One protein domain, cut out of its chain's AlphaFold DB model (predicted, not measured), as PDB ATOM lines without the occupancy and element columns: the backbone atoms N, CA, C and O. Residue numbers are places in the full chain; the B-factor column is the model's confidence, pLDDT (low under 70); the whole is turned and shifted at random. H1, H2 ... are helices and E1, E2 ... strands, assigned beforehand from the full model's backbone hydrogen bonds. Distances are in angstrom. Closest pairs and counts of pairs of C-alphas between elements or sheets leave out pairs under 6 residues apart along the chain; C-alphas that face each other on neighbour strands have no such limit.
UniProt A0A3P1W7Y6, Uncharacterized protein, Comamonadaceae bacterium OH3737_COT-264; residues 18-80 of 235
ATOM      1  N   LEU A  18     -46.921  83.300 141.627       95.50
ATOM      2  CA  LEU A  18     -47.372  82.998 140.279       95.50
ATOM      3  C   LEU A  18     -46.646  81.762 139.763       95.50
ATOM      4  O   LEU A  18     -45.426  81.648 139.888       95.50
ATOM      5  N   MET A  19     -47.403  80.857 139.154       94.38
ATOM      6  CA  MET A  19     -46.878  79.637 138.553       94.38
ATOM      7  C   MET A  19     -47.522  79.397 137.191       94.38
ATOM      8  O   MET A  19     -48.692  79.712 136.976       94.38
ATOM      9  N   LEU A  20     -46.756  78.819 136.269       96.62
ATOM     10  CA  LEU A  20     -47.316  78.334 135.013       96.62
ATOM     11  C   LEU A  20     -48.144  77.074 135.272       96.62
ATOM     12  O   LEU A  20     -47.718  76.167 135.989       96.62
ATOM     13  N   THR A  21     -49.305  76.996 134.632       96.88
ATOM     14  CA  THR A  21     -50.032  75.733 134.475       96.88
ATOM     15  C   THR A  21     -49.335  74.869 133.413       96.88
ATOM     16  O   THR A  21     -48.516  75.389 132.648       96.88
ATOM     17  N   PRO A  22     -49.643  73.563 133.292       96.56
ATOM     18  CA  PRO A  22     -49.090  72.748 132.209       96.56
ATOM     19  C   PRO A  22     -49.384  73.331 130.817       96.56
ATOM     20  O   PRO A  22     -48.494  73.400 129.972       96.56
ATOM     21  N   THR A  23     -50.598  73.849 130.605       95.88
ATOM     22  CA  THR A  23     -50.974  74.551 129.368       95.88
ATOM     23  C   THR A  23     -50.142  75.812 129.156       95.88
ATOM     24  O   THR A  23     -49.635  76.031 128.058       95.88
ATOM     25  N   GLY A  24     -49.960  76.630 130.198       97.00
ATOM     26  CA  GLY A  24     -49.136  77.834 130.121       97.00
ATOM     27  C   GLY A  24     -47.665  77.537 129.852       97.00
ATOM     28  O   GLY A  24     -47.035  78.248 129.076       97.00
ATOM     29  N   ALA A  25     -47.132  76.457 130.425       96.31
ATOM     30  CA  ALA A  25     -45.775  75.994 130.160       96.31
ATOM     31  C   ALA A  25     -45.616  75.518 128.710       96.31
ATOM     32  O   ALA A  25     -44.672  75.935 128.042       96.31
ATOM     33  N   MET A  26     -46.563  74.730 128.185       95.00
ATOM     34  CA  MET A  26     -46.557  74.360 126.766       95.00
ATOM     35  C   MET A  26     -46.624  75.591 125.868       95.00
ATOM     36  O   MET A  26     -45.821  75.699 124.953       95.00
ATOM     37  N   TYR A  27     -47.528  76.536 126.141       95.38
ATOM     38  CA  TYR A  27     -47.655  77.767 125.358       95.38
ATOM     39  C   TYR A  27     -46.367  78.601 125.381       95.38
ATOM     40  O   TYR A  27     -45.853  78.979 124.328       95.38
ATOM     41  N   ALA A  28     -45.813  78.848 126.571       96.50
ATOM     42  CA  ALA A  28     -44.611  79.656 126.744       96.50
ATOM     43  C   ALA A  28     -43.389  79.041 126.045       96.50
ATOM     44  O   ALA A  28     -42.534  79.778 125.564       96.50
ATOM     45  N   HIS A  29     -43.321  77.710 125.952       95.19
ATOM     46  CA  HIS A  29     -42.180  76.966 125.410       95.19
ATOM     47  C   HIS A  29     -42.466  76.283 124.062       95.19
ATOM     48  O   HIS A  29     -41.696  75.422 123.639       95.19
ATOM     49  N   ALA A  30     -43.542  76.666 123.368       92.81
ATOM     50  CA  ALA A  30     -43.966  76.036 122.114       92.81
ATOM     51  C   ALA A  30     -43.105  76.407 120.900       92.81
ATOM     52  O   ALA A  30     -43.199  75.743 119.871       92.81
ATOM     53  N   GLU A  31     -42.313  77.479 120.976       90.69
ATOM     54  CA  GLU A  31     -41.528  77.976 119.846       90.69
ATOM     55  C   GLU A  31     -40.085  78.268 120.221       90.69
ATOM     56  O   GLU A  31     -39.791  78.792 121.293       90.69
ATOM     57  N   ARG A  32     -39.187  78.025 119.259       88.94
ATOM     58  CA  ARG A  32     -37.774  78.401 119.364       88.94
ATOM     59  C   ARG A  32     -37.573  79.892 119.616       88.94
ATOM     60  O   ARG A  32     -36.719  80.265 120.409       88.94
ATOM     61  N   THR A  33     -38.350  80.717 118.919       90.62
ATOM     62  CA  THR A  33     -38.367  82.171 119.080       90.62
ATOM     63  C   THR A  33     -39.749  82.548 119.605       90.62
ATOM     64  O   THR A  33     -40.672  82.698 118.802       90.62
ATOM     65  N   PRO A  34     -39.931  82.611 120.934       92.44
ATOM     66  CA  PRO A  34     -41.227  82.897 121.530       92.44
ATOM     67  C   PRO A  34     -41.722  84.295 121.148       92.44
ATOM     68  O   PRO A  34     -40.942  85.234 120.983       92.44
ATOM     69  N   ASN A  35     -43.043  84.450 121.046       93.50
ATOM     70  CA  ASN A  35     -43.658  85.772 120.941       93.50
ATOM     71  C   ASN A  35     -43.489  86.560 122.260       93.50
ATOM     72  O   ASN A  35     -42.972  86.039 123.252       93.50
ATOM     73  N   GLN A  36     -43.928  87.821 122.290       95.75
ATOM     74  CA  GLN A  36     -43.765  88.677 123.471       95.75
ATOM     75  C   GLN A  36     -44.425  88.081 124.725       95.75
ATOM     76  O   GLN A  36     -43.786  87.995 125.769       95.75
ATOM     77  N   THR A  37     -45.671  87.615 124.619       96.81
ATOM     78  CA  THR A  37     -46.405  87.010 125.739       96.81
ATOM     79  C   THR A  37     -45.696  85.764 126.263       96.81
ATOM     80  O   THR A  37     -45.483  85.639 127.464       96.81
ATOM     81  N   ALA A  38     -45.286  84.857 125.374       96.12
ATOM     82  CA  ALA A  38     -44.549  83.650 125.732       96.12
ATOM     83  C   ALA A  38     -43.205  83.992 126.395       96.12
ATOM     84  O   ALA A  38     -42.890  83.435 127.440       96.12
ATOM     85  N   THR A  39     -42.465  84.968 125.857       95.50
ATOM     86  CA  THR A  39     -41.210  85.468 126.448       95.50
ATOM     87  C   THR A  39     -41.425  85.964 127.877       95.50
ATOM     88  O   THR A  39     -40.685  85.579 128.779       95.50
ATOM     89  N   VAL A  40     -42.465  86.773 128.104       96.69
ATOM     90  CA  VAL A  40     -42.819  87.266 129.442       96.69
ATOM     91  C   VAL A  40     -43.188  86.104 130.366       96.69
ATOM     92  O   VAL A  40     -42.670  86.026 131.476       96.69
ATOM     93  N   LEU A  41     -43.995  85.142 129.915       96.94
ATOM     94  CA  LEU A  41     -44.370  83.971 130.719       96.94
ATOM     95  C   LEU A  41     -43.172  83.100 131.120       96.94
ATOM     96  O   LEU A  41     -43.144  82.598 132.240       96.94
ATOM     97  N   GLN A  42     -42.149  82.960 130.270       94.69
ATOM     98  CA  GLN A  42     -40.928  82.218 130.621       94.69
ATOM     99  C   GLN A  42     -40.185  82.827 131.826       94.69
ATOM    100  O   GLN A  42     -39.467  82.120 132.539       94.69
ATOM    101  N   THR A  43     -40.379  84.120 132.117       93.56
ATOM    102  CA  THR A  43     -39.766  84.775 133.288       93.56
ATOM    103  C   THR A  43     -40.365  84.314 134.627       93.56
ATOM    104  O   THR A  43     -39.721  84.485 135.663       93.56
ATOM    105  N   LEU A  44     -41.532  83.651 134.613       93.19
ATOM    106  CA  LEU A  44     -42.149  83.023 135.791       93.19
ATOM    107  C   LEU A  44     -41.424  81.757 136.269       93.19
ATOM    108  O   LEU A  44     -41.738  81.255 137.344       93.19
ATOM    109  N   LEU A  45     -40.443  81.252 135.512       88.12
ATOM    110  CA  LEU A  45     -39.588  80.132 135.910       88.12
ATOM    111  C   LEU A  45     -38.183  80.629 136.311       88.12
ATOM    112  O   LEU A  45     -37.205  80.375 135.603       88.12
ATOM    113  N   PRO A  46     -37.997  81.379 137.408       77.88
ATOM    114  CA  PRO A  46     -36.666  81.823 137.832       77.88
ATOM    115  C   PRO A  46     -35.802  80.641 138.301       77.88
ATOM    116  O   PRO A  46     -36.280  79.537 138.481       77.88
ATOM    117  N   ALA A  47     -34.505  80.842 138.526       67.94
ATOM    118  CA  ALA A  47     -33.590  79.728 138.810       67.94
ATOM    119  C   ALA A  47     -33.748  79.075 140.205       67.94
ATOM    120  O   ALA A  47     -33.065  78.090 140.473       67.94
ATOM    121  N   SER A  48     -34.570  79.625 141.108       75.25
ATOM    122  CA  SER A  48     -34.612  79.197 142.518       75.25
ATOM    123  C   SER A  48     -36.014  78.952 143.066       75.25
ATOM    124  O   SER A  48     -36.267  77.873 143.589       75.25
ATOM    125  N   THR A  49     -36.923  79.922 142.975       85.88
ATOM    126  CA  THR A  49     -38.221  79.889 143.671       85.88
ATOM    127  C   THR A  49     -39.294  80.605 142.881       85.88
ATOM    128  O   THR A  49     -38.983  81.561 142.185       85.88
ATOM    129  N   ALA A  50     -40.550  80.177 142.987       89.00
ATOM    130  CA  ALA A  50     -41.668  80.878 142.363       89.00
ATOM    131  C   ALA A  50     -41.670  82.368 142.757       89.00
ATOM    132  O   ALA A  50     -41.311  82.724 143.880       89.00
ATOM    133  N   LEU A  51     -42.080  83.248 141.841       92.19
ATOM    134  CA  LEU A  51     -42.110  84.687 142.106       92.19
ATOM    135  C   LEU A  51     -43.446  85.091 142.711       92.19
ATOM    136  O   LEU A  51     -44.498  84.659 142.245       92.19
ATOM    137  N   ARG A  52     -43.403  85.976 143.709       94.56
ATOM    138  CA  ARG A  52     -44.601  86.693 144.149       94.56
ATOM    139  C   ARG A  52     -45.150  87.547 143.013       94.56
ATOM    140  O   ARG A  52     -44.378  88.089 142.217       94.56
ATOM    141  N   ARG A  53     -46.471  87.708 142.975       95.50
ATOM    142  CA  ARG A  53     -47.175  88.524 141.986       95.50
ATOM    143  C   ARG A  53     -46.625  89.945 141.955       95.50
ATOM    144  O   ARG A  53     -46.290  90.430 140.877       95.50
ATOM    145  N   SER A  54     -46.468  90.585 143.113       95.50
ATOM    146  CA  SER A  54     -45.923  91.942 143.222       95.50
ATOM    147  C   SER A  54     -44.507  92.050 142.645       95.50
ATOM    148  O   SER A  54     -44.220  92.952 141.860       95.50
ATOM    149  N   VAL A  55     -43.640  91.091 142.979       95.00
ATOM    150  CA  VAL A  55     -42.244  91.041 142.526       95.00
ATOM    151  C   VAL A  55     -42.174  90.853 141.020       95.00
ATOM    152  O   VAL A  55     -41.368  91.506 140.362       95.00
ATOM    153  N   TRP A  56     -43.004  89.972 140.468       95.75
ATOM    154  CA  TRP A  56     -43.028  89.719 139.035       95.75
ATOM    155  C   TRP A  56     -43.578  90.915 138.252       95.75
ATOM    156  O   TRP A  56     -42.962  91.326 137.273       95.75
ATOM    157  N   LEU A  57     -44.677  91.528 138.706       96.50
ATOM    158  CA  LEU A  57     -45.254  92.723 138.077       96.50
ATOM    159  C   LEU A  57     -44.309  93.933 138.119       96.50
ATOM    160  O   LEU A  57     -44.297  94.734 137.192       96.50
ATOM    161  N   ALA A  58     -43.481  94.051 139.160       95.88
ATOM    162  CA  ALA A  58     -42.510  95.136 139.281       95.88
ATOM    163  C   ALA A  58     -41.346  95.055 138.271       95.88
ATOM    164  O   ALA A  58     -40.594  96.022 138.148       95.88
ATOM    165  N   GLN A  59     -41.167  93.931 137.564       94.81
ATOM    166  CA  GLN A  59     -40.065  93.767 136.607       94.81
ATOM    167  C   GLN A  59     -40.262  94.592 135.333       94.81
ATOM    168  O   GLN A  59     -39.284  95.138 134.823       94.81
ATOM    169  N   ALA A  60     -41.495  94.689 134.824       95.69
ATOM    170  CA  ALA A  60     -41.803  95.453 133.619       95.69
ATOM    171  C   ALA A  60     -43.307  95.800 133.518       95.69
ATOM    172  O   ALA A  60     -44.141  94.961 133.870       95.69
ATOM    173  N   PRO A  61     -43.693  96.990 133.008       94.50
ATOM    174  CA  PRO A  61     -45.100  97.403 132.908       94.50
ATOM    175  C   PRO A  61     -45.986  96.463 132.076       94.50
ATOM    176  O   PRO A  61     -47.158  96.265 132.386       94.50
ATOM    177  N   GLU A  62     -45.441  95.851 131.024       94.81
ATOM    178  CA  GLU A  62     -46.164  94.926 130.147       94.81
ATOM    179  C   GLU A  62     -46.621  93.637 130.852       94.81
ATOM    180  O   GLU A  62     -47.540  92.967 130.368       94.81
ATOM    181  N   HIS A  63     -46.034  93.297 132.007       96.50
ATOM    182  CA  HIS A  63     -46.400  92.107 132.774       96.50
ATOM    183  C   HIS A  63     -47.853  92.154 133.259       96.50
ATOM    184  O   HIS A  63     -48.481  91.107 133.371       96.50
ATOM    185  N   GLU A  64     -48.424  93.337 133.500       96.69
ATOM    186  CA  GLU A  64     -49.812  93.467 133.959       96.69
ATOM    187  C   GLU A  64     -50.824  93.013 132.895       96.69
ATOM    188  O   GLU A  64     -51.746  92.237 133.180       96.69
ATOM    189  N   ALA A  65     -50.617  93.434 131.644       97.38
ATOM    190  CA  ALA A  65     -51.451  93.017 130.521       97.38
ATOM    191  C   ALA A  65     -51.299  91.512 130.249       97.38
ATOM    192  O   ALA A  65     -52.298  90.810 130.076       97.38
ATOM    193  N   VAL A  66     -50.059  91.003 130.286       97.94
ATOM    194  CA  VAL A  66     -49.785  89.570 130.116       97.94
ATOM    195  C   VAL A  66     -50.400  88.746 131.245       97.94
ATOM    196  O   VAL A  66     -50.990  87.710 130.958       97.94
ATOM    197  N   LEU A  67     -50.332  89.195 132.503       97.69
ATOM    198  CA  LEU A  67     -50.942  88.484 133.630       97.69
ATOM    199  C   LEU A  67     -52.452  88.376 133.466       97.69
ATOM    200  O   LEU A  67     -53.023  87.310 133.672       97.69
ATOM    201  N   THR A  68     -53.089  89.483 133.081       97.50
ATOM    202  CA  THR A  68     -54.539  89.539 132.881       97.50
ATOM    203  C   THR A  68     -54.970  88.529 131.822       97.50
ATOM    204  O   THR A  68     -55.866  87.724 132.073       97.50
ATOM    205  N   GLN A  69     -54.284  88.513 130.676       97.88
ATOM    206  CA  GLN A  69     -54.521  87.523 129.628       97.88
ATOM    207  C   GLN A  69     -54.235  86.098 130.124       97.88
ATOM    208  O   GLN A  69     -55.047  85.199 129.939       97.88
ATOM    209  N   ALA A  70     -53.101  85.877 130.787       97.62
ATOM    210  CA  ALA A  70     -52.670  84.554 131.220       97.62
ATOM    211  C   ALA A  70     -53.603  83.922 132.263       97.62
ATOM    212  O   ALA A  70     -53.779  82.706 132.250       97.62
ATOM    213  N   MET A  71     -54.220  84.724 133.134       97.31
ATOM    214  CA  MET A  71     -55.253  84.251 134.062       97.31
ATOM    215  C   MET A  71     -56.540  83.863 133.324       97.31
ATOM    216  O   MET A  71     -57.147  82.848 133.654       97.31
ATOM    217  N   GLN A  72     -56.945  84.639 132.313       97.25
ATOM    218  CA  GLN A  72     -58.142  84.358 131.508       97.25
ATOM    219  C   GLN A  72     -57.989  83.085 130.667       97.25
ATOM    220  O   GLN A  72     -58.908  82.274 130.607       97.25
ATOM    221  N   GLU A  73     -56.816  82.890 130.067       97.69
ATOM    222  CA  GLU A  73     -56.486  81.718 129.243       97.69
ATOM    223  C   GLU A  73     -56.072  80.490 130.078       97.69
ATOM    224  O   GLU A  73     -55.807  79.413 129.542       97.69
ATOM    225  N   GLY A  74     -55.976  80.633 131.407       96.94
ATOM    226  CA  GLY A  74     -55.562  79.559 132.311       96.94
ATOM    227  C   GLY A  74     -54.098  79.133 132.149       96.94
ATOM    228  O   GLY A  74     -53.745  77.997 132.467       96.94
ATOM    229  N   TRP A  75     -53.231  80.011 131.644       97.88
ATOM    230  CA  TRP A  75     -51.786  79.776 131.524       97.88
ATOM    231  C   TRP A  75     -51.043  79.961 132.843       97.88
ATOM    232  O   TRP A  75     -49.997  79.351 133.060       97.88
ATOM    233  N   VAL A  76     -51.578  80.797 133.726       97.44
ATOM    234  CA  VAL A  76     -51.008  81.085 135.042       97.44
ATOM    235  C   VAL A  76     -52.053  80.798 136.107       97.44
ATOM    236  O   VAL A  76     -53.247  80.990 135.888       97.44
ATOM    237  N   HIS A  77     -51.594  80.338 137.262       94.56
ATOM    238  CA  HIS A  77     -52.403  80.266 138.470       94.56
ATOM    239  C   HIS A  77     -51.670  80.884 139.661       94.56
ATOM    240  O   HIS A  77     -50.440  80.996 139.672       94.56
ATOM    241  N   GLU A  78     -52.446  81.285 140.660       94.81
ATOM    242  CA  GLU A  78     -51.948  81.825 141.922       94.81
ATOM    243  C   GLU A  78     -51.838  80.705 142.954       94.81
ATOM    244  O   GLU A  78     -52.740  79.875 143.088       94.81
ATOM    245  N   VAL A  79     -50.722  80.666 143.680       91.94
ATOM    246  CA  VAL A  79     -50.491  79.702 144.758       91.94
ATOM    247  C   VAL A  79     -50.051  80.421 146.031       91.94
ATOM    248  O   VAL A  79     -49.228  81.333 146.004       91.94
ATOM    249  N   GLU A  80     -50.584  79.993 147.172       90.06
ATOM    250  CA  GLU A  80     -50.307  80.627 148.473       90.06
ATOM    251  C   GLU A  80     -48.912  80.285 149.021       90.06
ATOM    252  O   GLU A  80     -48.316  81.046 149.783       90.06
TER     253      GLU A  80
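Overview. This is residues 18 to 80 of the 235 residues of an uncharacterized protein of Comamonadaceae bacterium OH3737_COT-264 (UniProt A0A3P1W7Y6). Four short helices make a rounded cluster, and a small ribbon of two strands, E1 and E2, joins the two ends of the printed part. H1, H2 and H4 make a triangle in which H2 touches both of the others and the longest helix, H4, is set crosswise to H2; H3 lies far from H1, and the link from H2 to H3 swings outward around Ala 47. The printed part has 63 residues, in the order E1 H1 H2 H3 H4 E2, mostly helix, with an antiparallel sheet E1 - E2. It is compact, with a radius of gyration of the C-alphas of 10.7 A and spans of 28 by 26 by 23 A.

Along the chain. Find C-alpha 18 at (-47.372, 82.998, 140.279), where E1 begins; it runs to residue 20. Next come H1, residues 22 to 28, 9.9 A long, H2, residues 36 to 42, 10.0 A, and H3, residues 53 to 57, 6.0 A. H4, residues 62 to 72, runs 16.0 A from (-46.164, 94.926, 130.147). E2, residues 76 to 79, ends at (-50.491, 79.702, 144.758).

Arrangement. Look first at E1 and E2, where N 19 and O 77 are within hydrogen-bond range at 3.1 A. H1 touches H2 at a steep tilt of 49 degrees, opposite ways; their closest C-alphas, Ala 28 and Ala 38, are 4.1 A apart. H2 touches H4, about perpendicular at 77 degrees, closest at C-alphas 37 and 66, 6.1 A. H3 and H4 only just touch, only at the corner, with 3 pairs of C-alphas within 8 A; the closest are those of Leu 57 and His 63, 5.5 A. The closest C-alphas of H4 and E2, Ala 70 and Val 76, are 5.4 A apart. H1 and H3 are apart. In H1, H2, H3 and H4 every O i to N i+4 pair is within hydrogen-bond range.

Size, cuts and confidence. The C-alphas of Arg 32 and Glu 80 are the two farthest apart, at 31.8 A. The printed part has no cut and no long link. In this model, residue 47 has a pLDDT under 70.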